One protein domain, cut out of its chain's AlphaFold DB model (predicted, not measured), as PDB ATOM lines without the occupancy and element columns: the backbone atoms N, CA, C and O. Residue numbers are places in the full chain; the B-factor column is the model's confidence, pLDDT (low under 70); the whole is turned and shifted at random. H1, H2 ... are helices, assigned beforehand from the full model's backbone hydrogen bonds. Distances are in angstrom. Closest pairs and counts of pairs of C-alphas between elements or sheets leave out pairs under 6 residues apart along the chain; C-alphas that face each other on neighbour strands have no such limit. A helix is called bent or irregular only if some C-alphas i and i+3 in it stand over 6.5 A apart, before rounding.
ATOM      1  N   LEU A  81     147.023 159.586 167.665       32.22
ATOM      2  CA  LEU A  81     146.709 160.352 168.870       32.22
ATOM      3  C   LEU A  81     145.182 160.460 169.053       32.22
ATOM      4  O   LEU A  81     144.702 160.365 170.183       32.22
ATOM      5  N   GLU A  82     144.415 160.507 167.959       44.78
ATOM      6  CA  GLU A  82     142.958 160.274 167.966       44.78
ATOM      7  C   GLU A  82     142.632 158.854 168.447       44.78
ATOM      8  O   GLU A  82     141.858 158.689 169.389       44.78
ATOM      9  N   HIS A  83     143.327 157.839 167.916       48.59
ATOM     10  CA  HIS A  83     143.173 156.446 168.349       48.59
ATOM     11  C   HIS A  83     143.435 156.262 169.852       48.59
ATOM     12  O   HIS A  83     142.736 155.487 170.513       48.59
ATOM     13  N   ARG A  84     144.439 156.967 170.397       42.28
ATOM     14  CA  ARG A  84     144.792 156.924 171.823       42.28
ATOM     15  C   ARG A  84     143.739 157.605 172.695       42.28
ATOM     16  O   ARG A  84     143.342 157.027 173.692       42.28
ATOM     17  N   THR A  85     143.240 158.767 172.281       47.81
ATOM     18  CA  THR A  85     142.218 159.528 173.025       47.81
ATOM     19  C   THR A  85     140.867 158.801 173.036       47.81
ATOM     20  O   THR A  85     140.163 158.778 174.045       47.81
ATOM     21  N   GLU A  86     140.518 158.149 171.927       52.62
ATOM     22  CA  GLU A  86     139.323 157.309 171.834       52.62
ATOM     23  C   GLU A  86     139.490 156.006 172.635       52.62
ATOM     24  O   GLU A  86     138.559 155.605 173.329       52.62
ATOM     25  N   MET A  87     140.687 155.392 172.643       52.38
ATOM     26  CA  MET A  87     140.980 154.295 173.576       52.38
ATOM     27  C   MET A  87     140.878 154.745 175.026       52.38
ATOM     28  O   MET A  87     140.321 153.998 175.809       52.38
ATOM     29  N   ASP A  88     141.374 155.930 175.383       50.53
ATOM     30  CA  ASP A  88     141.301 156.457 176.748       50.53
ATOM     31  C   ASP A  88     139.841 156.710 177.163       50.53
ATOM     32  O   ASP A  88     139.462 156.404 178.290       50.53
ATOM     33  N   SER A  89     138.991 157.151 176.227       53.34
ATOM     34  CA  SER A  89     137.544 157.310 176.445       53.34
ATOM     35  C   SER A  89     136.831 155.962 176.609       53.34
ATOM     36  O   SER A  89     136.003 155.799 177.502       53.34
ATOM     37  N   VAL A  90     137.175 154.959 175.792       51.75
ATOM     38  CA  VAL A  90     136.682 153.580 175.956       51.75
ATOM     39  C   VAL A  90     137.203 152.971 177.263       51.75
ATOM     40  O   VAL A  90     136.466 152.272 177.950       51.75
ATOM     41  N   LEU A  91     138.447 153.265 177.647       50.31
ATOM     42  CA  LEU A  91     139.087 152.800 178.877       50.31
ATOM     43  C   LEU A  91     138.402 153.397 180.112       50.31
ATOM     44  O   LEU A  91     138.156 152.663 181.059       50.31
ATOM     45  N   GLU A  92     138.066 154.688 180.097       53.16
ATOM     46  CA  GLU A  92     137.314 155.374 181.158       53.16
ATOM     47  C   GLU A  92     135.889 154.809 181.283       53.16
ATOM     48  O   GLU A  92     135.424 154.503 182.381       53.16
ATOM     49  N   TRP A  93     135.217 154.559 180.154       49.91
ATOM     50  CA  TRP A  93     133.890 153.938 180.138       49.91
ATOM     51  C   TRP A  93     133.894 152.481 180.610       49.91
ATOM     52  O   TRP A  93     133.006 152.085 181.358       49.91
ATOM     53  N   VAL A  94     134.887 151.678 180.223       49.06
ATOM     54  CA  VAL A  94     135.007 150.277 180.661       49.06
ATOM     55  C   VAL A  94     135.537 150.181 182.094       49.06
ATOM     56  O   VAL A  94     135.193 149.236 182.792       49.06
ATOM     57  N   GLN A  95     136.291 151.161 182.600       48.06
ATOM     58  CA  GLN A  95     136.622 151.244 184.030       48.06
ATOM     59  C   GLN A  95     135.371 151.445 184.897       48.06
ATOM     60  O   GLN A  95     135.273 150.848 185.967       48.06
ATOM     61  N   ASN A  96     134.360 152.162 184.393       50.41
ATOM     62  CA  ASN A  96     133.040 152.200 185.035       50.41
ATOM     63  C   ASN A  96     132.337 150.829 185.023       50.41
ATOM     64  O   ASN A  96     131.524 150.564 185.903       50.41
ATOM     65  N   VAL A  97     132.676 149.945 184.076       47.28
ATOM     66  CA  VAL A  97     132.219 148.543 184.035       47.28
ATOM     67  C   VAL A  97     133.090 147.628 184.911       47.28
ATOM     68  O   VAL A  97     132.602 146.632 185.428       47.28
ATOM     69  N   GLU A  98     134.362 147.956 185.144       45.28
ATOM     70  CA  GLU A  98     135.230 147.261 186.110       45.28
ATOM     71  C   GLU A  98     134.741 147.475 187.551       45.28
ATOM     72  O   GLU A  98     134.803 146.559 188.364       45.28
ATOM     73  N   HIS A  99     134.124 148.624 187.851       47.25
ATOM     74  CA  HIS A  99     133.339 148.798 189.081       47.25
ATOM     75  C   HIS A  99     132.097 147.893 189.147       47.25
ATOM     76  O   HIS A  99     131.557 147.668 190.228       47.25
ATOM     77  N   THR A 100     131.669 147.318 188.024       41.91
ATOM     78  CA  THR A 100     130.639 146.276 187.981       41.91
ATOM     79  C   THR A 100     131.203 144.889 188.307       41.91
ATOM     80  O   THR A 100     130.436 144.053 188.761       41.91
ATOM     81  N   GLU A 101     132.512 144.621 188.175       46.38
ATOM     82  CA  GLU A 101     133.129 143.386 188.720       46.38
ATOM     83  C   GLU A 101     133.114 143.395 190.262       46.38
ATOM     84  O   GLU A 101     132.899 142.357 190.889       46.38
ATOM     85  N   ASP A 102     133.221 144.578 190.875       43.84
ATOM     86  CA  ASP A 102     133.012 144.770 192.321       43.84
ATOM     87  C   ASP A 102     131.533 144.584 192.730       43.84
ATOM     88  O   ASP A 102     131.241 144.230 193.870       43.84
ATOM     89  N   LEU A 103     130.590 144.760 191.794       39.94
ATOM     90  CA  LEU A 103     129.164 144.461 191.992       39.94
ATOM     91  C   LEU A 103     128.845 142.980 191.716       39.94
ATOM     92  O   LEU A 103     128.059 142.377 192.424       39.94
ATOM     93  N   MET A 104     129.498 142.340 190.748       44.91
ATOM     94  CA  MET A 104     129.296 140.919 190.419       44.91
ATOM     95  C   MET A 104     130.071 139.968 191.352       44.91
ATOM     96  O   MET A 104     130.002 138.749 191.190       44.91
ATOM     97  N   SER A 105     130.787 140.508 192.345       40.84
ATOM     98  CA  SER A 105     131.251 139.750 193.508       40.84
ATOM     99  C   SER A 105     130.037 139.183 194.241       40.84
ATOM    100  O   SER A 105     129.103 139.918 194.550       40.84
ATOM    101  N   SER A 112     121.542 148.654 187.924       59.78
ATOM    102  CA  SER A 112     121.398 148.992 186.510       59.78
ATOM    103  C   SER A 112     120.537 147.967 185.756       59.78
ATOM    104  O   SER A 112     120.759 146.762 185.883       59.78
ATOM    105  N   PRO A 113     119.598 148.402 184.892       70.75
ATOM    106  CA  PRO A 113     118.749 147.486 184.140       70.75
ATOM    107  C   PRO A 113     119.579 146.616 183.176       70.75
ATOM    108  O   PRO A 113     120.485 147.140 182.519       70.75
ATOM    109  N   PRO A 114     119.228 145.327 182.995       69.56
ATOM    110  CA  PRO A 114     119.996 144.374 182.195       69.56
ATOM    111  C   PRO A 114     120.418 144.806 180.795       69.56
ATOM    112  O   PRO A 114     121.531 144.559 180.328       69.56
ATOM    113  N   ILE A 115     119.516 145.521 180.133       75.81
ATOM    114  CA  ILE A 115     119.725 146.074 178.799       75.81
ATOM    115  C   ILE A 115     120.887 147.079 178.791       75.81
ATOM    116  O   ILE A 115     121.675 147.097 177.849       75.81
ATOM    117  N   SER A 116     121.022 147.897 179.839       77.00
ATOM    118  CA  SER A 116     122.073 148.913 179.923       77.00
ATOM    119  C   SER A 116     123.459 148.284 180.038       77.00
ATOM    120  O   SER A 116     124.364 148.708 179.326       77.00
ATOM    121  N   ILE A 117     123.604 147.242 180.860       79.12
ATOM    122  CA  ILE A 117     124.871 146.517 181.029       79.12
ATOM    123  C   ILE A 117     125.293 145.877 179.702       79.12
ATOM    124  O   ILE A 117     126.433 146.029 179.270       79.12
ATOM    125  N   CYS A 118     124.353 145.235 179.000       78.75
ATOM    126  CA  CYS A 118     124.619 144.639 177.693       78.75
ATOM    127  C   CYS A 118     125.093 145.688 176.668       78.75
ATOM    128  O   CYS A 118     126.101 145.483 175.994       78.75
ATOM    129  N   PHE A 119     124.448 146.859 176.598       79.75
ATOM    130  CA  PHE A 119     124.904 147.945 175.721       79.75
ATOM    131  C   PHE A 119     126.285 148.499 176.093       79.75
ATOM    132  O   PHE A 119     127.077 148.786 175.194       79.75
ATOM    133  N   GLN A 120     126.586 148.628 177.389       82.81
ATOM    134  CA  GLN A 120     127.895 149.087 177.864       82.81
ATOM    135  C   GLN A 120     129.030 148.138 177.469       82.81
ATOM    136  O   GLN A 120     130.149 148.592 177.268       82.81
ATOM    137  N   LEU A 121     128.750 146.841 177.328       86.00
ATOM    138  CA  LEU A 121     129.717 145.847 176.856       86.00
ATOM    139  C   LEU A 121     129.797 145.807 175.326       86.00
ATOM    140  O   LEU A 121     130.886 145.719 174.760       86.00
ATOM    141  N   LEU A 122     128.655 145.906 174.643       84.56
ATOM    142  CA  LEU A 122     128.600 145.843 173.186       84.56
ATOM    143  C   LEU A 122     129.320 147.022 172.530       84.56
ATOM    144  O   LEU A 122     130.103 146.807 171.616       84.56
ATOM    145  N   LEU A 123     129.109 148.257 172.985       83.25
ATOM    146  CA  LEU A 123     129.683 149.427 172.312       83.25
ATOM    147  C   LEU A 123     131.232 149.393 172.233       83.25
ATOM    148  O   LEU A 123     131.765 149.548 171.132       83.25
ATOM    149  N   PRO A 124     131.976 149.123 173.324       84.56
ATOM    150  CA  PRO A 124     133.423 148.912 173.272       84.56
ATOM    151  C   PRO A 124     133.839 147.729 172.397       84.56
ATOM    152  O   PRO A 124     134.814 147.834 171.652       84.56
ATOM    153  N   ALA A 125     133.103 146.614 172.461       88.00
ATOM    154  CA  ALA A 125     133.400 145.441 171.647       88.00
ATOM    155  C   ALA A 125     133.352 145.759 170.153       88.00
ATOM    156  O   ALA A 125     134.224 145.342 169.402       88.00
ATOM    157  N   ILE A 126     132.347 146.520 169.733       86.75
ATOM    158  CA  ILE A 126     132.150 146.936 168.346       86.75
ATOM    159  C   ILE A 126     133.351 147.741 167.859       86.75
ATOM    160  O   ILE A 126     133.941 147.415 166.834       86.75
ATOM    161  N   LEU A 127     133.745 148.763 168.620       87.81
ATOM    162  CA  LEU A 127     134.856 149.640 168.257       87.81
ATOM    163  C   LEU A 127     136.177 148.874 168.150       87.81
ATOM    164  O   LEU A 127     136.923 149.035 167.184       87.81
ATOM    165  N   LEU A 128     136.466 148.025 169.135       90.38
ATOM    166  CA  LEU A 128     137.695 147.241 169.149       90.38
ATOM    167  C   LEU A 128     137.716 146.188 168.041       90.38
ATOM    168  O   LEU A 128     138.770 145.955 167.456       90.38
ATOM    169  N   LEU A 129     136.572 145.580 167.729       89.94
ATOM    170  CA  LEU A 129     136.459 144.605 166.650       89.94
ATOM    171  C   LEU A 129     136.675 145.264 165.287       89.94
ATOM    172  O   LEU A 129     137.457 144.749 164.494       89.94
ATOM    173  N   SER A 130     136.076 146.433 165.047       88.50
ATOM    174  CA  SER A 130     136.318 147.201 163.821       88.50
ATOM    175  C   SER A 130     137.798 147.543 163.655       88.50
ATOM    176  O   SER A 130     138.357 147.354 162.579       88.50
ATOM    177  N   ARG A 131     138.472 147.962 164.732       89.62
ATOM    178  CA  ARG A 131     139.919 148.230 164.706       89.62
ATOM    179  C   ARG A 131     140.753 146.974 164.472       89.62
ATOM    180  O   ARG A 131     141.779 147.039 163.803       89.62
ATOM    181  N   LEU A 132     140.336 145.838 165.029       90.75
ATOM    182  CA  LEU A 132     140.997 144.561 164.775       90.75
ATOM    183  C   LEU A 132     140.883 144.183 163.296       90.75
ATOM    184  O   LEU A 132     141.881 143.827 162.683       90.75
ATOM    185  N   GLN A 133     139.695 144.319 162.711       90.25
ATOM    186  CA  GLN A 133     139.454 144.067 161.291       90.25
ATOM    187  C   GLN A 133     140.277 145.002 160.399       90.25
ATOM    188  O   GLN A 133     140.928 144.528 159.472       90.25
ATOM    189  N   GLU A 134     140.343 146.295 160.722       89.38
ATOM    190  CA  GLU A 134     141.214 147.250 160.025       89.38
ATOM    191  C   GLU A 134     142.692 146.848 160.107       89.38
ATOM    192  O   GLU A 134     143.396 146.879 159.098       89.38
ATOM    193  N   ALA A 135     143.163 146.423 161.285       87.62
ATOM    194  CA  ALA A 135     144.538 145.957 161.474       87.62
ATOM    195  C   ALA A 135     144.852 144.676 160.680       87.62
ATOM    196  O   ALA A 135     146.007 144.436 160.334       87.62
ATOM    197  N   LEU A 136     143.830 143.874 160.373       87.31
ATOM    198  CA  LEU A 136     143.919 142.690 159.516       87.31
ATOM    199  C   LEU A 136     143.732 143.007 158.021       87.31
ATOM    200  O   LEU A 136     143.948 142.139 157.180       87.31
ATOM    201  N   GLY A 137     143.387 144.250 157.669       87.12
ATOM    202  CA  GLY A 137     143.140 144.670 156.287       87.12
ATOM    203  C   GLY A 137     141.735 144.351 155.766       87.12
ATOM    204  O   GLY A 137     141.507 144.418 154.557       87.12
ATOM    205  N   HIS A 138     140.796 144.026 156.654       85.88
ATOM    206  CA  HIS A 138     139.389 143.799 156.319       85.88
ATOM    207  C   HIS A 138     138.592 145.099 156.292       85.88
ATOM    208  O   HIS A 138     138.976 146.102 156.895       85.88
ATOM    209  N   GLU A 139     137.438 145.078 155.618       85.25
ATOM    210  CA  GLU A 139     136.460 146.154 155.774       85.25
ATOM    211  C   GLU A 139     135.885 146.089 157.202       85.25
ATOM    212  O   GLU A 139     135.342 145.046 157.580       85.25
ATOM    213  N   PRO A 140     135.999 147.163 158.009       79.62
ATOM    214  CA  PRO A 140     135.508 147.158 159.379       79.62
ATOM    215  C   PRO A 140     134.010 146.884 159.430       79.62
ATOM    216  O   PRO A 140     133.235 147.353 158.587       79.62
ATOM    217  N   MET A 141     133.600 146.158 160.468       70.94
ATOM    218  CA  MET A 141     132.228 145.757 160.710       70.94
ATOM    219  C   MET A 141     131.341 146.995 160.712       70.94
ATOM    220  O   MET A 141     131.278 147.771 161.671       70.94
ATOM    221  N   ARG A 142     130.585 147.169 159.626       63.56
ATOM    222  CA  ARG A 142     129.464 148.093 159.645       63.56
ATOM    223  C   ARG A 142     128.373 147.420 160.431       63.56
ATOM    224  O   ARG A 142     127.681 146.525 159.946       63.56
ATOM    225  N   ILE A 143     128.163 147.938 161.625       56.94
ATOM    226  CA  ILE A 143     126.976 147.701 162.443       56.94
ATOM    227  C   ILE A 143     125.816 148.477 161.802       56.94
ATOM    228  O   ILE A 143     125.208 149.385 162.349       56.94
ATOM    229  N   SER A 144     125.598 148.169 160.525       43.50
ATOM    230  CA  SER A 144     124.714 148.835 159.588       43.50
ATOM    231  C   SER A 144     123.303 148.371 159.875       43.50
ATOM    232  O   SER A 144     123.081 147.170 159.772       43.50
ATOM    233  N   GLU A 157     114.471 128.186 166.111       61.53
ATOM    234  CA  GLU A 157     115.448 127.158 165.755       61.53
ATOM    235  C   GLU A 157     116.771 127.730 165.210       61.53
ATOM    236  O   GLU A 157     117.851 127.226 165.522       61.53
ATOM    237  N   TYR A 158     116.722 128.826 164.445       62.00
ATOM    238  CA  TYR A 158     117.923 129.541 164.004       62.00
ATOM    239  C   TYR A 158     118.636 130.206 165.185       62.00
ATOM    240  O   TYR A 158     119.865 130.170 165.257       62.00
ATOM    241  N   ILE A 159     117.867 130.768 166.124       57.81
ATOM    242  CA  ILE A 159     118.398 131.365 167.355       57.81
ATOM    243  C   ILE A 159     119.072 130.283 168.197       57.81
ATOM    244  O   ILE A 159     120.248 130.427 168.505       57.81
ATOM    245  N   ALA A 160     118.387 129.167 168.456       63.75
ATOM    246  CA  ALA A 160     118.933 128.045 169.212       63.75
ATOM    247  C   ALA A 160     120.197 127.460 168.558       63.75
ATOM    248  O   ALA A 160     121.159 127.141 169.245       63.75
ATOM    249  N   THR A 161     120.243 127.376 167.224       66.06
ATOM    250  CA  THR A 161     121.439 126.910 166.499       66.06
ATOM    251  C   THR A 161     122.609 127.884 166.641       66.06
ATOM    252  O   THR A 161     123.762 127.464 166.725       66.06
ATOM    253  N   LYS A 162     122.342 129.195 166.626       63.19
ATOM    254  CA  LYS A 162     123.377 130.212 166.823       63.19
ATOM    255  C   LYS A 162     123.862 130.239 168.270       63.19
ATOM    256  O   LYS A 162     125.070 130.221 168.462       63.19
ATOM    257  N   GLU A 163     122.947 130.218 169.240       64.50
ATOM    258  CA  GLU A 163     123.244 130.116 170.675       64.50
ATOM    259  C   GLU A 163     124.080 128.857 170.961       64.50
ATOM    260  O   GLU A 163     125.162 128.967 171.523       64.50
ATOM    261  N   HIS A 164     123.687 127.688 170.444       67.31
ATOM    262  CA  HIS A 164     124.452 126.453 170.629       67.31
ATOM    263  C   HIS A 164     125.867 126.516 170.038       67.31
ATOM    264  O   HIS A 164     126.817 126.071 170.677       67.31
ATOM    265  N   LYS A 165     126.029 127.093 168.841       64.81
ATOM    266  CA  LYS A 165     127.359 127.281 168.248       64.81
ATOM    267  C   LYS A 165     128.238 128.171 169.118       64.81
ATOM    268  O   LYS A 165     129.403 127.867 169.311       64.81
ATOM    269  N   ILE A 166     127.685 129.256 169.653       63.78
ATOM    270  CA  ILE A 166     128.414 130.152 170.561       63.78
ATOM    271  C   ILE A 166     128.848 129.406 171.823       63.78
ATOM    272  O   ILE A 166     129.983 129.579 172.255       63.78
ATOM    273  N   ASP A 167     127.983 128.556 172.372       64.75
ATOM    274  CA  ASP A 167     128.284 127.758 173.564       64.75
ATOM    275  C   ASP A 167     129.445 126.790 173.344       64.75
ATOM    276  O   ASP A 167     130.337 126.688 174.189       64.75
ATOM    277  N   GLU A 168     129.450 126.107 172.200       65.69
ATOM    278  CA  GLU A 168     130.538 125.221 171.779       65.69
ATOM    279  C   GLU A 168     131.852 126.015 171.652       65.69
ATOM    280  O   GLU A 168     132.847 125.685 172.298       65.69
ATOM    281  N   PHE A 169     131.824 127.156 170.952       61.41
ATOM    282  CA  PHE A 169     133.009 128.000 170.744       61.41
ATOM    283  C   PHE A 169     133.598 128.577 172.037       61.41
ATOM    284  O   PHE A 169     134.817 128.688 172.184       61.41
ATOM    285  N   PHE A 170     132.763 128.960 173.001       62.84
ATOM    286  CA  PHE A 170     133.263 129.488 174.271       62.84
ATOM    287  C   PHE A 170     133.889 128.440 175.177       62.84
ATOM    288  O   PHE A 170     134.686 128.803 176.042       62.84
ATOM    289  N   THR A 171     133.486 127.184 175.023       64.31
ATOM    290  CA  THR A 171     133.946 126.097 175.884       64.31
ATOM    291  C   THR A 171     135.315 125.590 175.436       64.31
ATOM    292  O   THR A 171     136.152 125.315 176.291       64.31
ATOM    293  N   ASP A 172     135.571 125.555 174.125       63.56
ATOM    294  CA  ASP A 172     136.775 124.915 173.588       63.56
ATOM    295  C   ASP A 172     137.813 125.912 173.036       63.56
ATOM    296  O   ASP A 172     139.013 125.729 173.242       63.56
ATOM    297  N   ASP A 173     137.390 127.015 172.401       64.38
ATOM    298  CA  ASP A 173     138.303 127.863 171.618       64.38
ATOM    299  C   ASP A 173     138.759 129.146 172.329       64.38
ATOM    300  O   ASP A 173     139.887 129.619 172.137       64.38
ATOM    301  N   ILE A 174     137.913 129.736 173.178       66.50
ATOM    302  CA  ILE A 174     138.261 130.979 173.891       66.50
ATOM    303  C   ILE A 174     139.354 130.767 174.941       66.50
ATOM    304  O   ILE A 174     140.146 131.682 175.196       66.50
ATOM    305  N   ASP A 175     139.461 129.564 175.496       65.75
ATOM    306  CA  ASP A 175     140.571 129.192 176.371       65.75
ATOM    307  C   ASP A 175     141.888 129.098 175.594       65.75
ATOM    308  O   ASP A 175     142.920 129.581 176.066       65.75
ATOM    309  N   VAL A 176     141.856 128.591 174.359       67.25
ATOM    310  CA  VAL A 176     143.031 128.546 173.477       67.25
ATOM    311  C   VAL A 176     143.469 129.958 173.073       67.25
ATOM    312  O   VAL A 176     144.657 130.287 173.157       67.25
ATOM    313  N   ILE A 177     142.521 130.836 172.721       72.88
ATOM    314  CA  ILE A 177     142.803 132.262 172.489       72.88
ATOM    315  C   ILE A 177     143.423 132.874 173.747       72.88
ATOM    316  O   ILE A 177     144.457 133.530 173.661       72.88
ATOM    317  N   GLY A 178     142.855 132.603 174.926       66.06
ATOM    318  CA  GLY A 178     143.343 133.095 176.216       66.06
ATOM    319  C   GLY A 178     144.778 132.692 176.570       66.06
ATOM    320  O   GLY A 178     145.415 133.384 177.361       66.06
ATOM    321  N   MET A 179     145.296 131.620 175.968       70.25
ATOM    322  CA  MET A 179     146.666 131.128 176.154       70.25
ATOM    323  C   MET A 179     147.654 131.636 175.091       70.25
ATOM    324  O   MET A 179     148.851 131.339 175.161       70.25
ATOM    325  N   SER A 180     147.181 132.393 174.100       76.00
ATOM    326  CA  SER A 180     148.016 132.886 173.005       76.00
ATOM    327  C   SER A 180     148.999 133.966 173.469       76.00
ATOM    328  O   SER A 180     148.716 134.761 174.362       76.00
ATOM    329  N   THR A 181     150.187 134.006 172.854       75.00
ATOM    330  CA  THR A 181     151.281 134.900 173.272       75.00
ATOM    331  C   THR A 181     151.569 135.989 172.241       75.00
ATOM    332  O   THR A 181     151.494 135.757 171.034       75.00
ATOM    333  N   LEU A 182     152.016 137.160 172.713       81.88
ATOM    334  CA  LEU A 182     152.512 138.261 171.871       81.88
ATOM    335  C   LEU A 182     153.584 137.813 170.862       81.88
ATOM    336  O   LEU A 182     153.645 138.341 169.754       81.88
ATOM    337  N   MET A 183     154.408 136.824 171.220       80.56
ATOM    338  CA  MET A 183     155.432 136.273 170.329       80.56
ATOM    339  C   MET A 183     154.816 135.608 169.089       80.56
ATOM    340  O   MET A 183     155.312 135.808 167.984       80.56
ATOM    341  N   GLY A 184     153.710 134.873 169.253       79.19
ATOM    342  CA  GLY A 184     152.980 134.267 168.136       79.19
ATOM    343  C   GLY A 184     152.459 135.318 167.155       79.19
ATOM    344  O   GLY A 184     152.696 135.211 165.955       79.19
ATOM    345  N   VAL A 185     151.864 136.395 167.677       82.94
ATOM    346  CA  VAL A 185     151.382 137.529 166.865       82.94
ATOM    347  C   VAL A 185     152.546 138.240 166.162       82.94
ATOM    348  O   VAL A 185     152.459 138.574 164.981       82.94
ATOM    349  N   THR A 186     153.666 138.430 166.867       84.88
ATOM    350  CA  THR A 186     154.873 139.093 166.340       84.88
ATOM    351  C   THR A 186     155.474 138.344 165.158       84.88
ATOM    352  O   THR A 186     155.903 138.976 164.195       84.88
ATOM    353  N   ASN A 187     155.480 137.010 165.196       83.88
ATOM    354  CA  ASN A 187     155.995 136.193 164.098       83.88
ATOM    355  C   ASN A 187     155.206 136.384 162.795       83.88
ATOM    356  O   ASN A 187     155.773 136.221 161.718       83.88
ATOM    357  N   ARG A 188     153.918 136.727 162.894       82.81
ATOM    358  CA  ARG A 188     153.027 136.889 161.745       82.81
ATOM    359  C   ARG A 188     152.995 138.317 161.214       82.81
ATOM    360  O   ARG A 188     153.163 138.526 160.019       82.81
ATOM    361  N   PHE A 189     152.776 139.287 162.096       84.69
ATOM    362  CA  PHE A 189     152.524 140.676 161.702       84.69
ATOM    363  C   PHE A 189     153.742 141.590 161.872       84.69
ATOM    364  O   PHE A 189     153.705 142.741 161.464       84.69
ATOM    365  N   GLY A 190     154.839 141.098 162.455       85.81
ATOM    366  CA  GLY A 190     155.976 141.934 162.828       85.81
ATOM    367  C   GLY A 190     155.733 142.707 164.128       85.81
ATOM    368  O   GLY A 190     154.631 142.772 164.661       85.81
ATOM    369  N   SER A 191     156.802 143.273 164.693       82.69
ATOM    370  CA  SER A 191     156.769 143.853 166.049       82.69
ATOM    371  C   SER A 191     155.908 145.116 166.193       82.69
ATOM    372  O   SER A 191     155.395 145.366 167.285       82.69
ATOM    373  N   CYS A 192     155.743 145.897 165.120       78.88
ATOM    374  CA  CYS A 192     154.991 147.151 165.141       78.88
ATOM    375  C   CYS A 192     153.481 146.886 165.220       78.88
ATOM    376  O   CYS A 192     152.832 147.295 166.183       78.88
ATOM    377  N   GLU A 193     152.931 146.132 164.265       83.50
ATOM    378  CA  GLU A 193     151.511 145.780 164.235       83.50
ATOM    379  C   GLU A 193     151.117 144.808 165.356       83.50
ATOM    380  O   GLU A 193     150.030 144.932 165.925       83.50
ATOM    381  N   ALA A 194     151.999 143.876 165.741       86.25
ATOM    382  CA  ALA A 194     151.669 142.867 166.746       86.25
ATOM    383  C   ALA A 194     151.344 143.455 168.121       86.25
ATOM    384  O   ALA A 194     150.470 142.929 168.808       86.25
ATOM    385  N   CYS A 195     151.996 144.551 168.522       85.25
ATOM    386  CA  CYS A 195     151.682 145.220 169.786       85.25
ATOM    387  C   CYS A 195     150.253 145.780 169.785       85.25
ATOM    388  O   CYS A 195     149.540 145.643 170.780       85.25
ATOM    389  N   SER A 196     149.825 146.369 168.666       88.12
ATOM    390  CA  SER A 196     148.478 146.918 168.502       88.12
ATOM    391  C   SER A 196     147.424 145.811 168.489       88.12
ATOM    392  O   SER A 196     146.493 145.856 169.289       88.12
ATOM    393  N   ILE A 197     147.609 144.778 167.662       90.25
ATOM    394  CA  ILE A 197     146.686 143.632 167.560       90.25
ATOM    395  C   ILE A 197     146.557 142.924 168.913       90.25
ATOM    396  O   ILE A 197     145.452 142.696 169.407       90.25
ATOM    397  N   HIS A 198     147.683 142.636 169.565       89.75
ATOM    398  CA  HIS A 198     147.682 142.004 170.879       89.75
ATOM    399  C   HIS A 198     147.028 142.896 171.944       89.75
ATOM    400  O   HIS A 198     146.305 142.395 172.801       89.75
ATOM    401  N   GLY A 199     147.253 144.211 171.898       88.38
ATOM    402  CA  GLY A 199     146.604 145.171 172.791       88.38
ATOM    403  C   GLY A 199     145.084 145.225 172.610       88.38
ATOM    404  O   GLY A 199     144.361 145.285 173.601       88.38
ATOM    405  N   ILE A 200     144.593 145.141 171.371       91.19
ATOM    406  CA  ILE A 200     143.156 145.109 171.063       91.19
ATOM    407  C   ILE A 200     142.504 143.824 171.598       91.19
ATOM    408  O   ILE A 200     141.418 143.882 172.175       91.19
ATOM    409  N   ILE A 201     143.164 142.670 171.458       90.25
ATOM    410  CA  ILE A 201     142.611 141.373 171.882       90.25
ATOM    411  C   ILE A 201     142.732 141.175 173.402       90.25
ATOM    412  O   ILE A 201     141.735 140.884 174.065       90.25
ATOM    413  N   PHE A 202     143.934 141.351 173.957       89.00
ATOM    414  CA  PHE A 202     144.291 140.973 175.336       89.00
ATOM    415  C   PHE A 202     144.510 142.150 176.285       89.00
ATOM    416  O   PHE A 202     144.890 141.946 177.438       89.00
ATOM    417  N   GLY A 203     144.338 143.388 175.820       84.94
ATOM    418  CA  GLY A 203     144.479 144.562 176.674       84.94
ATOM    419  C   GLY A 203     143.544 144.518 177.885       84.94
ATOM    420  O   GLY A 203     142.595 143.738 177.943       84.94
ATOM    421  N   LYS A 204     143.772 145.419 178.849       79.75
ATOM    422  CA  LYS A 204     142.940 145.526 180.061       79.75
ATOM    423  C   LYS A 204     141.444 145.659 179.738       79.75
ATOM    424  O   LYS A 204     140.618 145.112 180.451       79.75
ATOM    425  N   VAL A 205     141.120 146.349 178.646       79.25
ATOM    426  CA  VAL A 205     139.760 146.496 178.097       79.25
ATOM    427  C   VAL A 205     139.626 145.816 176.734       79.25
ATOM    428  O   VAL A 205     138.820 146.223 175.911       79.25
ATOM    429  N   GLY A 206     140.475 144.826 176.465       88.06
ATOM    430  CA  GLY A 206     140.533 144.141 175.183       88.06
ATOM    431  C   GLY A 206     139.286 143.308 174.913       88.06
ATOM    432  O   GLY A 206     138.519 142.973 175.824       88.06
ATOM    433  N   LEU A 207     139.117 142.936 173.644       90.06
ATOM    434  CA  LEU A 207     137.982 142.143 173.174       90.06
ATOM    435  C   LEU A 207     137.778 140.883 174.009       90.06
ATOM    436  O   LEU A 207     136.649 140.602 174.393       90.06
ATOM    437  N   LEU A 208     138.846 140.171 174.379       87.88
ATOM    438  CA  LEU A 208     138.724 138.940 175.155       87.88
ATOM    439  C   LEU A 208     138.050 139.166 176.519       87.88
ATOM    440  O   LEU A 208     137.193 138.375 176.914       87.88
ATOM    441  N   LYS A 209     138.399 140.245 177.238       87.25
ATOM    442  CA  LYS A 209     137.767 140.567 178.533       87.25
ATOM    443  C   LYS A 209     136.298 140.931 178.332       87.25
ATOM    444  O   LYS A 209     135.437 140.415 179.040       87.25
ATOM    445  N   ILE A 210     136.002 141.769 177.340       87.94
ATOM    446  CA  ILE A 210     134.627 142.191 177.055       87.94
ATOM    447  C   ILE A 210     133.757 140.995 176.654       87.94
ATOM    448  O   ILE A 210     132.646 140.866 177.159       87.94
ATOM    449  N   MET A 211     134.262 140.094 175.807       86.00
ATOM    450  CA  MET A 211     133.538 138.896 175.375       86.00
ATOM    451  C   MET A 211     133.254 137.946 176.545       86.00
ATOM    452  O   MET A 211     132.144 137.432 176.653       86.00
ATOM    453  N   ARG A 212     134.209 137.757 177.466       82.12
ATOM    454  CA  ARG A 212     133.987 136.976 178.698       82.12
ATOM    455  C   ARG A 212     132.893 137.585 179.574       82.12
ATOM    456  O   ARG A 212     132.001 136.866 180.015       82.12
ATOM    457  N   ASN A 213     132.924 138.902 179.767       83.75
ATOM    458  CA  ASN A 213     131.932 139.603 180.586       83.75
ATOM    459  C   ASN A 213     130.547 139.582 179.932       83.75
ATOM    460  O   ASN A 213     129.547 139.343 180.607       83.75
ATOM    461  N   LEU A 214     130.484 139.770 178.612       81.50
ATOM    462  CA  LEU A 214     129.244 139.670 177.852       81.50
ATOM    463  C   LEU A 214     128.663 138.256 177.934       81.50
ATOM    464  O   LEU A 214     127.447 138.126 178.023       81.50
ATOM    465  N   ARG A 215     129.494 137.204 177.966       78.38
ATOM    466  CA  ARG A 215     129.012 135.826 178.106       78.38
ATOM    467  C   ARG A 215     128.466 135.573 179.495       78.38
ATOM    468  O   ARG A 215     127.315 135.170 179.605       78.38
ATOM    469  N   ALA A 216     129.260 135.852 180.527       77.00
ATOM    470  CA  ALA A 216     128.835 135.675 181.914       77.00
ATOM    471  C   ALA A 216     127.500 136.395 182.170       77.00
ATOM    472  O   ALA A 216     126.593 135.867 182.807       77.00
ATOM    473  N   TYR A 217     127.342 137.585 181.586       75.12
ATOM    474  CA  TYR A 217     126.108 138.346 181.673       75.12
ATOM    475  C   TYR A 217     124.947 137.729 180.879       75.12
ATOM    476  O   TYR A 217     123.842 137.558 181.401       75.12
ATOM    477  N   CYS A 218     125.178 137.428 179.602       72.50
ATOM    478  CA  CYS A 218     124.137 136.985 178.686       72.50
ATOM    479  C   CYS A 218     123.758 135.522 178.847       72.50
ATOM    480  O   CYS A 218     122.715 135.187 178.322       72.50
ATOM    481  N   GLN A 219     124.554 134.669 179.487       68.62
ATOM    482  CA  GLN A 219     124.319 133.224 179.533       68.62
ATOM    483  C   GLN A 219     124.165 132.693 180.957       68.62
ATOM    484  O   GLN A 219     123.245 131.923 181.223       68.62
ATOM    485  N   ASP A 220     125.019 133.143 181.875       63.91
ATOM    486  CA  ASP A 220     125.056 132.611 183.241       63.91
ATOM    487  C   ASP A 220     124.152 133.393 184.207       63.91
ATOM    488  O   ASP A 220     123.921 132.960 185.336       63.91
ATOM    489  N   SER A 221     123.607 134.541 183.778       61.31
ATOM    490  CA  SER A 221     122.687 135.325 184.604       61.31
ATOM    491  C   SER A 221     121.225 134.932 184.387       61.31
ATOM    492  O   SER A 221     120.761 134.718 183.263       61.31
ATOM    493  N   GLU A 222     120.443 134.969 185.469       65.81
ATOM    494  CA  GLU A 222     118.977 134.842 185.430       65.81
ATOM    495  C   GLU A 222     118.317 135.892 184.508       65.81
ATOM    496  O   GLU A 222     117.167 135.749 184.091       65.81
ATOM    497  N   HIS A 223     119.053 136.947 184.144       64.38
ATOM    498  CA  HIS A 223     118.594 138.034 183.292       64.38
ATOM    499  C   HIS A 223     118.710 137.740 181.790       64.38
ATOM    500  O   HIS A 223     118.156 138.513 181.003       64.38
ATOM    501  N   MET A 224     119.334 136.637 181.359       62.06
ATOM    502  CA  MET A 224     119.434 136.260 179.938       62.06
ATOM    503  C   MET A 224     118.072 136.282 179.234       62.06
ATOM    504  O   MET A 224     117.920 136.874 178.164       62.06
ATOM    505  N   GLN A 225     117.056 135.672 179.849       63.34
ATOM    506  CA  GLN A 225     115.715 135.597 179.262       63.34
ATOM    507  C   GLN A 225     114.979 136.944 179.268       63.34
ATOM    508  O   GLN A 225     114.008 137.117 178.534       63.34
ATOM    509  N   SER A 226     115.451 137.911 180.061       66.75
ATOM    510  CA  SER A 226     114.917 139.276 180.085       66.75
ATOM    511  C   SER A 226     115.486 140.165 178.974       66.75
ATOM    512  O   SER A 226     114.937 141.236 178.704       66.75
ATOM    513  N   LEU A 227     116.560 139.733 178.298       71.56
ATOM    514  CA  LEU A 227     117.142 140.481 177.191       71.56
ATOM    515  C   LEU A 227     116.297 140.327 175.914       71.56
ATOM    516  O   LEU A 227     115.956 139.207 175.512       71.56
ATOM    517  N   PRO A 228     116.021 141.438 175.206       73.69
ATOM    518  CA  PRO A 228     115.457 141.401 173.864       73.69
ATOM    519  C   PRO A 228     116.224 140.443 172.944       73.69
ATOM    520  O   PRO A 228     117.454 140.458 172.908       73.69
ATOM    521  N   ILE A 229     115.494 139.657 172.146       71.88
ATOM    522  CA  ILE A 229     116.060 138.701 171.174       71.88
ATOM    523  C   ILE A 229     117.101 139.373 170.269       71.88
ATOM    524  O   ILE A 229     118.161 138.808 170.013       71.88
ATOM    525  N   THR A 230     116.837 140.609 169.840       71.12
ATOM    526  CA  THR A 230     117.772 141.393 169.029       71.12
ATOM    527  C   THR A 230     119.128 141.552 169.712       71.12
ATOM    528  O   THR A 230     120.140 141.357 169.054       71.12
ATOM    529  N   LEU A 231     119.168 141.838 171.021       75.50
ATOM    530  CA  LEU A 231     120.418 141.990 171.779       75.50
ATOM    531  C   LEU A 231     121.189 140.682 171.896       75.50
ATOM    532  O   LEU A 231     122.404 140.674 171.708       75.50
ATOM    533  N   ARG A 232     120.484 139.570 172.113       74.31
ATOM    534  CA  ARG A 232     121.106 138.242 172.087       74.31
ATOM    535  C   ARG A 232     121.724 137.944 170.719       74.31
ATOM    536  O   ARG A 232     122.864 137.499 170.652       74.31
ATOM    537  N   TYR A 233     121.034 138.293 169.631       73.69
ATOM    538  CA  TYR A 233     121.562 138.152 168.271       73.69
ATOM    539  C   TYR A 233     122.768 139.065 167.982       73.69
ATOM    540  O   TYR A 233     123.701 138.667 167.280       73.69
ATOM    541  N   VAL A 234     122.779 140.281 168.536       76.94
ATOM    542  CA  VAL A 234     123.939 141.178 168.452       76.94
ATOM    543  C   VAL A 234     125.153 140.533 169.101       76.94
ATOM    544  O   VAL A 234     126.179 140.389 168.444       76.94
ATOM    545  N   ALA A 235     125.019 140.127 170.365       78.69
ATOM    546  CA  ALA A 235     126.092 139.497 171.125       78.69
ATOM    547  C   ALA A 235     126.611 138.251 170.398       78.69
ATOM    548  O   ALA A 235     127.810 138.105 170.189       78.69
ATOM    549  N   ALA A 236     125.692 137.423 169.900       75.25
ATOM    550  CA  ALA A 236     125.991 136.264 169.074       75.25
ATOM    551  C   ALA A 236     126.844 136.581 167.842       75.25
ATOM    552  O   ALA A 236     127.823 135.891 167.563       75.25
ATOM    553  N   THR A 237     126.482 137.629 167.105       77.94
ATOM    554  CA  THR A 237     127.231 138.058 165.919       77.94
ATOM    555  C   THR A 237     128.626 138.547 166.310       77.94
ATOM    556  O   THR A 237     129.599 138.163 165.672       77.94
ATOM    557  N   MET A 238     128.737 139.315 167.397       83.12
ATOM    558  CA  MET A 238     130.023 139.809 167.900       83.12
ATOM    559  C   MET A 238     130.987 138.676 168.260       83.12
ATOM    560  O   MET A 238     132.171 138.776 167.953       83.12
ATOM    561  N   TYR A 239     130.492 137.594 168.867       80.56
ATOM    562  CA  TYR A 239     131.324 136.433 169.189       80.56
ATOM    563  C   TYR A 239     131.884 135.746 167.953       80.56
ATOM    564  O   TYR A 239     133.069 135.427 167.924       80.56
ATOM    565  N   VAL A 240     131.043 135.542 166.936       77.56
ATOM    566  CA  VAL A 240     131.467 134.915 165.680       77.56
ATOM    567  C   VAL A 240     132.552 135.756 165.020       77.56
ATOM    568  O   VAL A 240     133.629 135.243 164.751       77.56
ATOM    569  N   GLU A 241     132.313 137.049 164.827       84.06
ATOM    570  CA  GLU A 241     133.261 137.943 164.151       84.06
ATOM    571  C   GLU A 241     134.588 138.073 164.920       84.06
ATOM    572  O   GLU A 241     135.671 138.027 164.329       84.06
ATOM    573  N   PHE A 242     134.525 138.184 166.253       86.75
ATOM    574  CA  PHE A 242     135.718 138.179 167.103       86.75
ATOM    575  C   PHE A 242     136.524 136.891 166.932       86.75
ATOM    576  O   PHE A 242     137.749 136.939 166.794       86.75
ATOM    577  N   PHE A 243     135.840 135.748 166.926       79.94
ATOM    578  CA  PHE A 243     136.480 134.459 166.740       79.94
ATOM    579  C   PHE A 243     137.126 134.349 165.363       79.94
ATOM    580  O   PHE A 243     138.279 133.943 165.276       79.94
ATOM    581  N   GLU A 244     136.444 134.763 164.296       83.00
ATOM    582  CA  GLU A 244     137.015 134.735 162.949       83.00
ATOM    583  C   GLU A 244     138.308 135.551 162.876       83.00
ATOM    584  O   GLU A 244     139.330 135.027 162.424       83.00
ATOM    585  N   CYS A 245     138.311 136.758 163.447       87.56
ATOM    586  CA  CYS A 245     139.523 137.565 163.562       87.56
ATOM    587  C   CYS A 245     140.620 136.843 164.361       87.56
ATOM    588  O   CYS A 245     141.784 136.876 163.978       87.56
ATOM    589  N   CYS A 246     140.278 136.159 165.457       84.50
ATOM    590  CA  CYS A 246     141.255 135.405 166.245       84.50
ATOM    591  C   CYS A 246     141.805 134.188 165.495       84.50
ATOM    592  O   CYS A 246     143.012 133.960 165.527       84.50
ATOM    593  N   THR A 247     140.964 133.422 164.793       82.69
ATOM    594  CA  THR A 247     141.429 132.291 163.975       82.69
ATOM    595  C   THR A 247     142.401 132.748 162.912       82.69
ATOM    596  O   THR A 247     143.403 132.086 162.671       82.69
ATOM    597  N   GLU A 248     142.142 133.917 162.333       85.62
ATOM    598  CA  GLU A 248     143.070 134.524 161.411       85.62
ATOM    599  C   GLU A 248     144.342 134.964 162.123       85.62
ATOM    600  O   GLU A 248     145.410 134.630 161.654       85.62
ATOM    601  N   VAL A 249     144.283 135.642 163.267       86.38
ATOM    602  CA  VAL A 249     145.499 136.076 163.977       86.38
ATOM    603  C   VAL A 249     146.389 134.899 164.403       86.38
ATOM    604  O   VAL A 249     147.613 135.025 164.356       86.38
ATOM    605  N   PHE A 250     145.796 133.776 164.818       82.12
ATOM    606  CA  PHE A 250     146.508 132.655 165.449       82.12
ATOM    607  C   PHE A 250     146.613 131.385 164.593       82.12
ATOM    608  O   PHE A 250     147.152 130.394 165.079       82.12
ATOM    609  N   ASP A 251     146.119 131.396 163.350       75.38
ATOM    610  CA  ASP A 251     146.059 130.220 162.461       75.38
ATOM    611  C   ASP A 251     145.449 128.978 163.136       75.38
ATOM    612  O   ASP A 251     145.885 127.842 162.929       75.38
TER     613      ASP A 251
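AT A GLANCE: This is residues 81 to 105, 112 to 144 and 157 to 251 of the 262 residues of an uncharacterized protein of Fusarium oxysporum f. sp. raphani 54005 (UniProt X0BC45). H2, H5 and H6 pack together as the core of a helical bundle, with H3 on H6, H1 on the far side of H2, and H4 folding back on itself at one end. The printed part has 153 residues with six named helices, H1 to H6 along the chain, and no named strand: all helix. It is compact, with a radius of gyration of the C-alphas of 15.4 A and spans of 44 by 34 by 33 A.

IN THESE COORDINATES: H2, residues 114 to 136, is the longest helix, 33.0 A from C-alpha 114 at (119.996, 144.374, 182.195). H6, residues 229 to 250, spans 31.6 A and ends at C-alpha 250 at (146.508, 132.655, 165.449). H5 is residues 207 to 219, 17.5 A. H3, residues 157 to 178, spans 30.4 A and is only just irregular, C-alphas 171 and 174 being 6.8 A apart. H4, residues 182 to 202, spans 9.3 A, has a kink of 137 degrees near residue 192 and is irregular, C-alphas 188 and 191 being 9.0 A apart. H1, residues 81 to 101, spans 29.4 A.

HOW THE PARTS SIT: H2 and H6 touch, closest C-alphas Leu 129 and Phe 242 at 6.5 A, the same way at a shallow tilt of 30 degrees. H5 touches H2, closest C-alphas Ala 125 and Leu 207 at 5.8 A. H5 and H6 form a helical hairpin, closest C-alphas Met 211 and Tyr 239 at 7.0 A. H3 touches H6, closest C-alphas Ile 166 and Ala 236 at 6.7 A. H4 touches H2 with residues 193 to 201 alone, closest C-alphas Leu 128 and Ile 200 at 6.2 A. H1 touches H2 with residues 90 to 97 alone, closest C-alphas Val 90 and Pro 124 at 6.3 A, and is apart from H3, H4, H5 and H6. Every O i to N i+4 pair is within hydrogen-bond range in H5 and H6, against 16 of 17 in H1, 18 of 19 in H2, 15 of 18 in H3 and 11 of 17 in H4.

THE WHOLE: The two farthest C-alphas, of Leu 81 and Glu 157, are 45.7 A apart. Residues 106 to 111 and 145 to 156 are not printed, with C-alpha gaps of 15.2 A and 24.4 A. Of the links printed whole, none is long. The mean pLDDT of the printed part is 72.4; 59 residues are under 70, among them residues 81 to 105 and 157 to 176.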